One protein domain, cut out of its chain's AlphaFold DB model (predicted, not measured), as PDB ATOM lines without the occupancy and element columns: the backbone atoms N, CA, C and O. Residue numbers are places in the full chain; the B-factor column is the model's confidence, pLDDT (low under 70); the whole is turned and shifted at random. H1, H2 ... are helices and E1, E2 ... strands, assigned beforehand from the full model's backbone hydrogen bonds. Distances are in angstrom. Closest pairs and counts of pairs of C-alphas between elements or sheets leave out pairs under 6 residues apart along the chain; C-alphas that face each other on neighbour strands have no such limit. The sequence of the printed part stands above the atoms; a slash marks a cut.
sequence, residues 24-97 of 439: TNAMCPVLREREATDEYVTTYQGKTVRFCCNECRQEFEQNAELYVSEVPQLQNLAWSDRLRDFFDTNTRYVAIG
ATOM      1  N   THR A  24     236.403 209.530 127.224       84.69
ATOM      2  CA  THR A  24     237.438 208.496 127.197       84.69
ATOM      3  C   THR A  24     237.627 207.922 128.593       84.69
ATOM      4  O   THR A  24     237.383 208.596 129.593       84.69
ATOM      5  N   ASN A  25     238.114 206.690 128.672       92.31
ATOM      6  CA  ASN A  25     238.418 206.030 129.935       92.31
ATOM      7  C   ASN A  25     239.618 206.698 130.630       92.31
ATOM      8  O   ASN A  25     240.635 206.971 129.994       92.31
ATOM      9  N   ALA A  26     239.487 206.948 131.937       94.12
ATOM     10  CA  ALA A  26     240.548 207.529 132.764       94.12
ATOM     11  C   ALA A  26     241.581 206.486 133.226       94.12
ATOM     12  O   ALA A  26     242.754 206.809 133.377       94.12
ATOM     13  N   MET A  27     241.159 205.231 133.414       95.94
ATOM     14  CA  MET A  27     242.016 204.119 133.850       95.94
ATOM     15  C   MET A  27     242.297 203.157 132.697       95.94
ATOM     16  O   MET A  27     241.475 203.015 131.786       95.94
ATOM     17  N   CYS A  28     243.455 202.496 132.726       96.56
ATOM     18  CA  CYS A  28     243.831 201.502 131.727       96.56
ATOM     19  C   CYS A  28     242.927 200.254 131.845       96.56
ATOM     20  O   CYS A  28     242.885 199.649 132.917       96.56
ATOM     21  N   PRO A  29     242.244 199.814 130.770       96.06
ATOM     22  CA  PRO A  29     241.327 198.668 130.830       96.06
ATOM     23  C   PRO A  29     242.031 197.337 131.123       96.06
ATOM     24  O   PRO A  29     241.453 196.443 131.735       96.06
ATOM     25  N   VAL A  30     243.295 197.216 130.697       96.56
ATOM     26  CA  VAL A  30     244.117 196.010 130.883       96.56
ATOM     27  C   VAL A  30     244.769 195.991 132.270       96.56
ATOM     28  O   VAL A  30     244.743 194.969 132.951       96.56
ATOM     29  N   LEU A  31     245.308 197.130 132.728       93.88
ATOM     30  CA  LEU A  31     245.939 197.293 134.046       93.88
ATOM     31  C   LEU A  31     245.208 198.359 134.869       93.88
ATOM     32  O   LEU A  31     245.615 199.519 134.918       93.88
ATOM     33  N   ARG A  32     244.138 197.938 135.540       89.94
ATOM     34  CA  ARG A  32     243.117 198.802 136.168       89.94
ATOM     35  C   ARG A  32     243.631 199.753 137.250       89.94
ATOM     36  O   ARG A  32     242.972 200.737 137.558       89.94
ATOM     37  N   GLU A  33     244.801 199.476 137.810       90.62
ATOM     38  CA  GLU A  33     245.438 200.296 138.849       90.62
ATOM     39  C   GLU A  33     246.277 201.451 138.280       90.62
ATOM     40  O   GLU A  33     246.838 202.240 139.037       90.62
ATOM     41  N   ARG A  34     246.392 201.564 136.950       94.06
ATOM     42  CA  ARG A  34     247.179 202.611 136.288       94.06
ATOM     43  C   ARG A  34     246.303 203.546 135.472       94.06
ATOM     44  O   ARG A  34     245.424 203.111 134.727       94.06
ATOM     45  N   GLU A  35     246.601 204.835 135.572       95.94
ATOM     46  CA  GLU A  35     245.952 205.867 134.769       95.94
ATOM     47  C   GLU A  35     246.284 205.695 133.284       95.94
ATOM     48  O   GLU A  35     247.399 205.335 132.893       95.94
ATOM     49  N   ALA A  36     245.286 205.935 132.440       95.69
ATOM     50  CA  ALA A  36     245.437 205.883 131.002       95.69
ATOM     51  C   ALA A  36     246.018 207.201 130.473       95.69
ATOM     52  O   ALA A  36     245.568 208.300 130.800       95.69
ATOM     53  N   THR A  37     246.993 207.102 129.581       95.56
ATOM     54  CA  THR A  37     247.659 208.264 128.983       95.56
ATOM     55  C   THR A  37     247.058 208.585 127.614       95.56
ATOM     56  O   THR A  37     246.344 207.767 127.036       95.56
ATOM     57  N   ASP A  38     247.325 209.782 127.096       95.38
ATOM     58  CA  ASP A  38     246.962 210.158 125.721       95.38
ATOM     59  C   ASP A  38     247.970 209.629 124.681       95.38
ATOM     60  O   ASP A  38     247.724 209.710 123.482       95.38
ATOM     61  N   GLU A  39     249.099 209.072 125.132       97.31
ATOM     62  CA  GLU A  39     250.163 208.547 124.268       97.31
ATOM     63  C   GLU A  39     249.786 207.192 123.651       97.31
ATOM     64  O   GLU A  39     250.040 206.940 122.473       97.31
ATOM     65  N   TYR A  40     249.136 206.324 124.430       97.69
ATOM     66  CA  TYR A  40     248.761 204.980 123.999       97.69
ATOM     67  C   TYR A  40     247.252 204.897 123.826       97.69
ATOM     68  O   TYR A  40     246.509 204.734 124.792       97.69
ATOM     69  N   VAL A  41     246.795 204.991 122.580       96.81
ATOM     70  CA  VAL A  41     245.371 204.952 122.234       96.81
ATOM     71  C   VAL A  41     245.101 203.984 121.092       96.81
ATOM     72  O   VAL A  41     245.946 203.783 120.217       96.81
ATOM     73  N   THR A  42     243.907 203.402 121.086       96.81
ATOM     74  CA  THR A  42     243.372 202.668 119.935       96.81
ATOM     75  C   THR A  42     241.920 203.059 119.679       96.81
ATOM     76  O   THR A  42     241.276 203.677 120.529       96.81
ATOM     77  N   THR A  43     241.406 202.734 118.495       94.88
ATOM     78  CA  THR A  43     239.988 202.916 118.165       94.88
ATOM     79  C   THR A  43     239.327 201.555 118.051       94.88
ATOM     80  O   THR A  43     239.672 200.773 117.171       94.88
ATOM     81  N   TYR A  44     238.342 201.291 118.905       93.44
ATOM     82  CA  TYR A  44     237.572 200.054 118.907       93.44
ATOM     83  C   TYR A  44     236.083 200.382 118.810       93.44
ATOM     84  O   TYR A  44     235.582 201.221 119.558       93.44
ATOM     85  N   GLN A  45     235.384 199.789 117.835       88.19
ATOM     86  CA  GLN A  45     233.963 200.063 117.548       88.19
ATOM     87  C   GLN A  45     233.634 201.567 117.414       88.19
ATOM     88  O   GLN A  45     232.607 202.063 117.878       88.19
ATOM     89  N   GLY A  46     234.544 202.327 116.795       87.38
ATOM     90  CA  GLY A  46     234.386 203.773 116.601       87.38
ATOM     91  C   GLY A  46     234.540 204.612 117.876       87.38
ATOM     92  O   GLY A  46     234.227 205.802 117.856       87.38
ATOM     93  N   LYS A  47     235.018 204.021 118.978       90.44
ATOM     94  CA  LYS A  47     235.338 204.711 120.231       90.44
ATOM     95  C   LYS A  47     236.837 204.677 120.493       90.44
ATOM     96  O   LYS A  47     237.490 203.657 120.293       90.44
ATOM     97  N   THR A  48     237.373 205.791 120.977       94.12
ATOM     98  CA  THR A  48     238.767 205.878 121.418       94.12
ATOM     99  C   THR A  48     238.916 205.199 122.773       94.12
ATOM    100  O   THR A  48     238.160 205.513 123.689       94.12
ATOM    101  N   VAL A  49     239.894 204.307 122.913       95.88
ATOM    102  CA  VAL A  49     240.274 203.649 124.171       95.88
ATOM    103  C   VAL A  49     241.715 204.030 124.499       95.88
ATOM    104  O   VAL A  49     242.579 203.971 123.625       95.88
ATOM    105  N   ARG A  50     241.962 204.457 125.740       97.31
ATOM    106  CA  ARG A  50     243.273 204.913 126.231       97.31
ATOM    107  C   ARG A  50     243.942 203.854 127.109       97.31
ATOM    108  O   ARG A  50     243.255 203.128 127.824       97.31
ATOM    109  N   PHE A  51     245.274 203.819 127.121       97.56
ATOM    110  CA  PHE A  51     246.075 202.837 127.860       97.56
ATOM    111  C   PHE A  51     247.243 203.488 128.613       97.56
ATOM    112  O   PHE A  51     247.684 204.596 128.299       97.56
ATOM    113  N   CYS A  52     247.760 202.794 129.630       97.88
ATOM    114  CA  CYS A  52     248.917 203.259 130.402       97.88
ATOM    115  C   CYS A  52     250.269 202.988 129.712       97.88
ATOM    116  O   CYS A  52     251.250 203.650 130.030       97.88
ATOM    117  N   CYS A  53     250.341 202.007 128.805       97.25
ATOM    118  CA  CYS A  53     251.543 201.662 128.038       97.25
ATOM    119  C   CYS A  53     251.181 201.001 126.695       97.25
ATOM    120  O   CYS A  53     250.037 200.584 126.480       97.25
ATOM    121  N   ASN A  54     252.167 200.868 125.802       97.75
ATOM    122  CA  ASN A  54     251.974 200.245 124.491       97.75
ATOM    123  C   ASN A  54     251.657 198.740 124.573       97.75
ATOM    124  O   ASN A  54     250.894 198.252 123.744       97.75
ATOM    125  N   GLU A  55     252.184 198.010 125.561       97.56
ATOM    126  CA  GLU A  55     251.888 196.573 125.715       97.56
ATOM    127  C   GLU A  55     250.406 196.345 126.031       97.56
ATOM    128  O   GLU A  55     249.767 195.507 125.407       97.56
ATOM    129  N   CYS A  56     249.824 197.156 126.922       97.56
ATOM    130  CA  CYS A  56     248.392 197.099 127.230       97.56
ATOM    131  C   CYS A  56     247.524 197.400 126.005       97.56
ATOM    132  O   CYS A  56     246.479 196.783 125.822       97.56
ATOM    133  N   ARG A  57     247.950 198.342 125.153       98.12
ATOM    134  CA  ARG A  57     247.252 198.613 123.892       98.12
ATOM    135  C   ARG A  57     247.280 197.390 122.974       98.12
ATOM    136  O   ARG A  57     246.241 197.020 122.444       98.12
ATOM    137  N   GLN A  58     248.450 196.777 122.792       97.81
ATOM    138  CA  GLN A  58     248.609 195.607 121.924       97.81
ATOM    139  C   GLN A  58     247.806 194.405 122.432       97.81
ATOM    140  O   GLN A  58     247.141 193.746 121.640       97.81
ATOM    141  N   GLU A  59     247.816 194.163 123.744       96.12
ATOM    142  CA  GLU A  59     247.008 193.119 124.383       96.12
ATOM    143  C   GLU A  59     245.511 193.353 124.147       96.12
ATOM    144  O   GLU A  59     244.785 192.446 123.747       96.12
ATOM    145  N   PHE A  60     245.049 194.597 124.318       97.31
ATOM    146  CA  PHE A  60     243.664 194.956 124.036       97.31
ATOM    147  C   PHE A  60     243.309 194.774 122.557       97.31
ATOM    148  O   PHE A  60     242.229 194.296 122.249       97.31
ATOM    149  N   GLU A  61     244.187 195.131 121.621       96.25
ATOM    150  CA  GLU A  61     243.930 194.947 120.185       96.25
ATOM    151  C   GLU A  61     243.850 193.467 119.783       96.25
ATOM    152  O   GLU A  61     243.099 193.126 118.870       96.25
ATOM    153  N   GLN A  62     244.587 192.588 120.468       96.19
ATOM    154  CA  GLN A  62     244.557 191.141 120.233       96.19
ATOM    155  C   GLN A  62     243.351 190.465 120.893       96.19
ATOM    156  O   GLN A  62     242.754 189.573 120.297       96.19
ATOM    157  N   ASN A  63     242.981 190.905 122.099       93.69
ATOM    158  CA  ASN A  63     242.001 190.239 122.957       93.69
ATOM    159  C   ASN A  63     240.907 191.201 123.456       93.69
ATOM    160  O   ASN A  63     240.504 191.152 124.618       93.69
ATOM    161  N   ALA A  64     240.419 192.094 122.586       94.12
ATOM    162  CA  ALA A  64     239.539 193.206 122.964       94.12
ATOM    163  C   ALA A  64     238.313 192.765 123.774       94.12
ATOM    164  O   ALA A  64     237.963 193.419 124.755       94.12
ATOM    165  N   GLU A  65     237.701 191.637 123.399       88.25
ATOM    166  CA  GLU A  65     236.495 191.081 124.024       88.25
ATOM    167  C   GLU A  65     236.643 190.842 125.534       88.25
ATOM    168  O   GLU A  65     235.685 191.061 126.275       88.25
ATOM    169  N   LEU A  66     237.848 190.502 126.010       87.31
ATOM    170  CA  LEU A  66     238.130 190.285 127.436       87.31
ATOM    171  C   LEU A  66     238.048 191.572 128.268       87.31
ATOM    172  O   LEU A  66     237.888 191.515 129.488       87.31
ATOM    173  N   TYR A  67     238.184 192.730 127.622       94.00
ATOM    174  CA  TYR A  67     238.335 194.024 128.283       94.00
ATOM    175  C   TYR A  67     237.192 194.994 127.974       94.00
ATOM    176  O   TYR A  67     237.153 196.080 128.551       94.00
ATOM    177  N   VAL A  68     236.247 194.637 127.093       89.88
ATOM    178  CA  VAL A  68     235.121 195.512 126.710       89.88
ATOM    179  C   VAL A  68     234.303 195.952 127.928       89.88
ATOM    180  O   VAL A  68     233.902 197.114 128.001       89.88
ATOM    181  N   SER A  69     234.101 195.065 128.911       87.69
ATOM    182  CA  SER A  69     233.388 195.387 130.156       87.69
ATOM    183  C   SER A  69     234.094 196.449 130.997       87.69
ATOM    184  O   SER A  69     233.445 197.127 131.785       87.69
ATOM    185  N   GLU A  70     235.398 196.633 130.815       90.25
ATOM    186  CA  GLU A  70     236.227 197.567 131.582       90.25
ATOM    187  C   GLU A  70     236.353 198.940 130.906       90.25
ATOM    188  O   GLU A  70     236.988 199.844 131.446       90.25
ATOM    189  N   VAL A  71     235.754 199.121 129.723       90.50
ATOM    190  CA  VAL A  71     235.762 200.388 128.983       90.50
ATOM    191  C   VAL A  71     234.369 201.025 129.063       90.50
ATOM    192  O   VAL A  71     233.477 200.640 128.301       90.50
ATOM    193  N   PRO A  72     234.153 202.041 129.923       84.44
ATOM    194  CA  PRO A  72     232.826 202.616 130.153       84.44
ATOM    195  C   PRO A  72     232.127 203.085 128.872       84.44
ATOM    196  O   PRO A  72     230.925 202.883 128.704       84.44
ATOM    197  N   GLN A  73     232.872 203.659 127.917       84.12
ATOM    198  CA  GLN A  73     232.291 204.128 126.658       84.12
ATOM    199  C   GLN A  73     231.863 203.016 125.677       84.12
ATOM    200  O   GLN A  73     231.139 203.315 124.726       84.12
ATOM    201  N   LEU A  74     232.268 201.759 125.895       85.12
ATOM    202  CA  LEU A  74     231.847 200.603 125.087       85.12
ATOM    203  C   LEU A  74     230.629 199.874 125.673       85.12
ATOM    204  O   LEU A  74     229.886 199.234 124.932       85.12
ATOM    205  N   GLN A  75     230.355 200.026 126.971       77.50
ATOM    206  CA  GLN A  75     229.228 199.355 127.635       77.50
ATOM    207  C   GLN A  75     227.861 199.748 127.039       77.50
ATOM    208  O   GLN A  75     226.949 198.927 126.973       77.50
ATOM    209  N   ASN A  76     227.728 200.979 126.530       65.81
ATOM    210  CA  ASN A  76     226.491 201.460 125.902       65.81
ATOM    211  C   ASN A  76     226.288 200.962 124.457       65.81
ATOM    212  O   ASN A  76     225.156 200.958 123.974       65.81
ATOM    213  N   LEU A  77     227.352 200.538 123.762       60.94
ATOM    214  CA  LEU A  77     227.269 200.036 122.381       60.94
ATOM    215  C   LEU A  77     226.744 198.600 122.320       60.94
ATOM    216  O   LEU A  77     225.955 198.269 121.434       60.94
ATOM    217  N   ALA A  78     227.082 197.781 123.322       61.06
ATOM    218  CA  ALA A  78     226.605 196.404 123.432       61.06
ATOM    219  C   ALA A  78     225.068 196.306 123.422       61.06
ATOM    220  O   ALA A  78     224.509 195.337 122.912       61.06
ATOM    221  N   TRP A  79     224.368 197.321 123.936       55.28
ATOM    222  CA  TRP A  79     222.907 197.383 123.896       55.28
ATOM    223  C   TRP A  79     222.363 197.747 122.509       55.28
ATOM    224  O   TRP A  79     221.396 197.138 122.056       55.28
ATOM    225  N   SER A  80     222.975 198.708 121.807       57.72
ATOM    226  CA  SER A  80     222.516 199.113 120.472       57.72
ATOM    227  C   SER A  80     222.788 198.060 119.400       57.72
ATOM    228  O   SER A  80     221.953 197.890 118.514       57.72
ATOM    229  N   ASP A  81     223.908 197.341 119.494       62.97
ATOM    230  CA  ASP A  81     224.248 196.283 118.540       62.97
ATOM    231  C   ASP A  81     223.409 195.023 118.788       62.97
ATOM    232  O   ASP A  81     222.868 194.471 117.837       62.97
ATOM    233  N   ARG A  82     223.136 194.655 120.053       60.81
ATOM    234  CA  ARG A  82     222.156 193.595 120.376       60.81
ATOM    235  C   ARG A  82     220.745 193.938 119.901       60.81
ATOM    236  O   ARG A  82     220.035 193.061 119.416       60.81
ATOM    237  N   LEU A  83     220.324 195.201 120.016       57.72
ATOM    238  CA  LEU A  83     219.046 195.650 119.456       57.72
ATOM    239  C   LEU A  83     219.050 195.573 117.926       57.72
ATOM    240  O   LEU A  83     218.050 195.162 117.343       57.72
ATOM    241  N   ARG A  84     220.155 195.940 117.270       62.19
ATOM    242  CA  ARG A  84     220.282 195.863 115.810       62.19
ATOM    243  C   ARG A  84     220.248 194.415 115.318       62.19
ATOM    244  O   ARG A  84     219.421 194.123 114.464       62.19
ATOM    245  N   ASP A  85     221.022 193.513 115.917       58.69
ATOM    246  CA  ASP A  85     221.000 192.076 115.604       58.69
ATOM    247  C   ASP A  85     219.624 191.455 115.867       58.69
ATOM    248  O   ASP A  85     219.142 190.631 115.089       58.69
ATOM    249  N   PHE A  86     218.934 191.892 116.925       59.56
ATOM    250  CA  PHE A  86     217.552 191.500 117.183       59.56
ATOM    251  C   PHE A  86     216.612 191.959 116.059       59.56
ATOM    252  O   PHE A  86     215.798 191.164 115.586       59.56
ATOM    253  N   PHE A  87     216.722 193.208 115.593       56.59
ATOM    254  CA  PHE A  87     215.920 193.710 114.475       56.59
ATOM    255  C   PHE A  87     216.304 193.083 113.127       56.59
ATOM    256  O   PHE A  87     215.409 192.891 112.305       56.59
ATOM    257  N   ASP A  88     217.565 192.709 112.903       59.62
ATOM    258  CA  ASP A  88     218.044 192.043 111.680       59.62
ATOM    259  C   ASP A  88     217.672 190.548 111.640       59.62
ATOM    260  O   ASP A  88     217.323 190.002 110.592       59.62
ATOM    261  N   THR A  89     217.636 189.881 112.794       60.25
ATOM    262  CA  THR A  89     217.195 188.479 112.891       60.25
ATOM    263  C   THR A  89     215.670 188.372 112.811       60.25
ATOM    264  O   THR A  89     215.124 187.459 112.186       60.25
ATOM    265  N   ASN A  90     214.955 189.352 113.374       56.56
ATOM    266  CA  ASN A  90     213.492 189.375 113.421       56.56
ATOM    267  C   ASN A  90     212.843 190.274 112.359       56.56
ATOM    268  O   ASN A  90     211.618 190.431 112.356       56.56
ATOM    269  N   THR A  91     213.609 190.827 111.410       55.16
ATOM    270  CA  THR A  91     213.077 191.737 110.375       55.16
ATOM    271  C   THR A  91     211.998 191.064 109.549       55.16
ATOM    272  O   THR A  91     211.045 191.716 109.133       55.16
ATOM    273  N   ARG A  92     212.099 189.742 109.350       54.44
ATOM    274  CA  ARG A  92     211.070 188.951 108.664       54.44
ATOM    275  C   ARG A  92     209.754 188.947 109.440       54.44
ATOM    276  O   ARG A  92     208.711 189.162 108.833       54.44
ATOM    277  N   TYR A  93     209.786 188.786 110.761       60.09
ATOM    278  CA  TYR A  93     208.582 188.771 111.598       60.09
ATOM    279  C   TYR A  93     207.959 190.161 111.745       60.09
ATOM    280  O   TYR A  93     206.746 190.306 111.600       60.09
ATOM    281  N   VAL A  94     208.780 191.202 111.919       64.06
ATOM    282  CA  VAL A  94     208.308 192.596 111.951       64.06
ATOM    283  C   VAL A  94     207.732 193.010 110.592       64.06
ATOM    284  O   VAL A  94     206.663 193.618 110.538       64.06
ATOM    285  N   ALA A  95     208.371 192.626 109.482       64.75
ATOM    286  CA  ALA A  95     207.860 192.886 108.138       64.75
ATOM    287  C   ALA A  95     206.552 192.131 107.859       64.75
ATOM    288  O   ALA A  95     205.632 192.720 107.298       64.75
ATOM    289  N   ILE A  96     206.426 190.868 108.288       66.38
ATOM    290  CA  ILE A  96     205.176 190.099 108.185       66.38
ATOM    291  C   ILE A  96     204.073 190.750 109.030       66.38
ATOM    292  O   ILE A  96     202.959 190.926 108.537       66.38
ATOM    293  N   GLY A  97     204.373 191.179 110.259       68.06
ATOM    294  CA  GLY A  97     203.412 191.868 111.126       68.06
ATOM    295  C   GLY A  97     202.929 193.198 110.536       68.06
ATOM    296  O   GLY A  97     201.725 193.470 110.500       68.06
TER     297      GLY A  97
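AT A GLANCE: This is residues 24 to 97 of the 439 residues of an uncharacterized protein of Planctomycetes bacterium EC9 (UniProt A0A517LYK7). What shape is it? A compact body, the antiparallel hairpin E1 E2 with H1 packed on it, has a long helical arm, residues 79 to 97, sticking out. What makes it up? The printed part has 74 residues, with two named strands and four named helices in the order E1, E2, H1, H2, H3, H4; its class is mixed, helices and strands, and the whole is loose, with a radius of gyration of the C-alphas of 15.9 A and spans of 52 by 20 by 17 A.

HOW THE PARTS SIT: Which strands pair? E1, residues 37 to 44, and E2, residues 47 to 51, form a hairpin; N 42 and O 49, 2.9 A apart, are within hydrogen-bond range. Where are the helices? H1, residues 54 to 62, has C-alpha 54 5.7 A from C-alpha 40 of E1, their closest pair. C-alpha 73 of H2, residues 72 to 75, is 7.1 A from C-alpha 47 of E2, their closest pair. H3, residues 77 to 89, and H4, residues 91 to 97, meet only through their link. In H1, H3 and H4 every O i to N i+4 pair is within hydrogen-bond range; H2 is too short for one.

IN THESE COORDINATES: Where does E1 begin? C-alpha 37 is at (247.659, 208.264, 128.983). Where does H4 end? C-alpha 97 is at (203.412, 191.868, 111.126). How long are they? E1 spans 16.5 A, E2 13.3 A, H1 12.5 A, H2 5.5 A, H3 18.0 A, H4 9.7 A.

THE WHOLE: How large? The farthest C-alphas, Arg 34 and Ile 96, are 52.1 A apart. Any weak place? The printed part has no cut and no long link; residues 76 to 97 have pLDDT under 70.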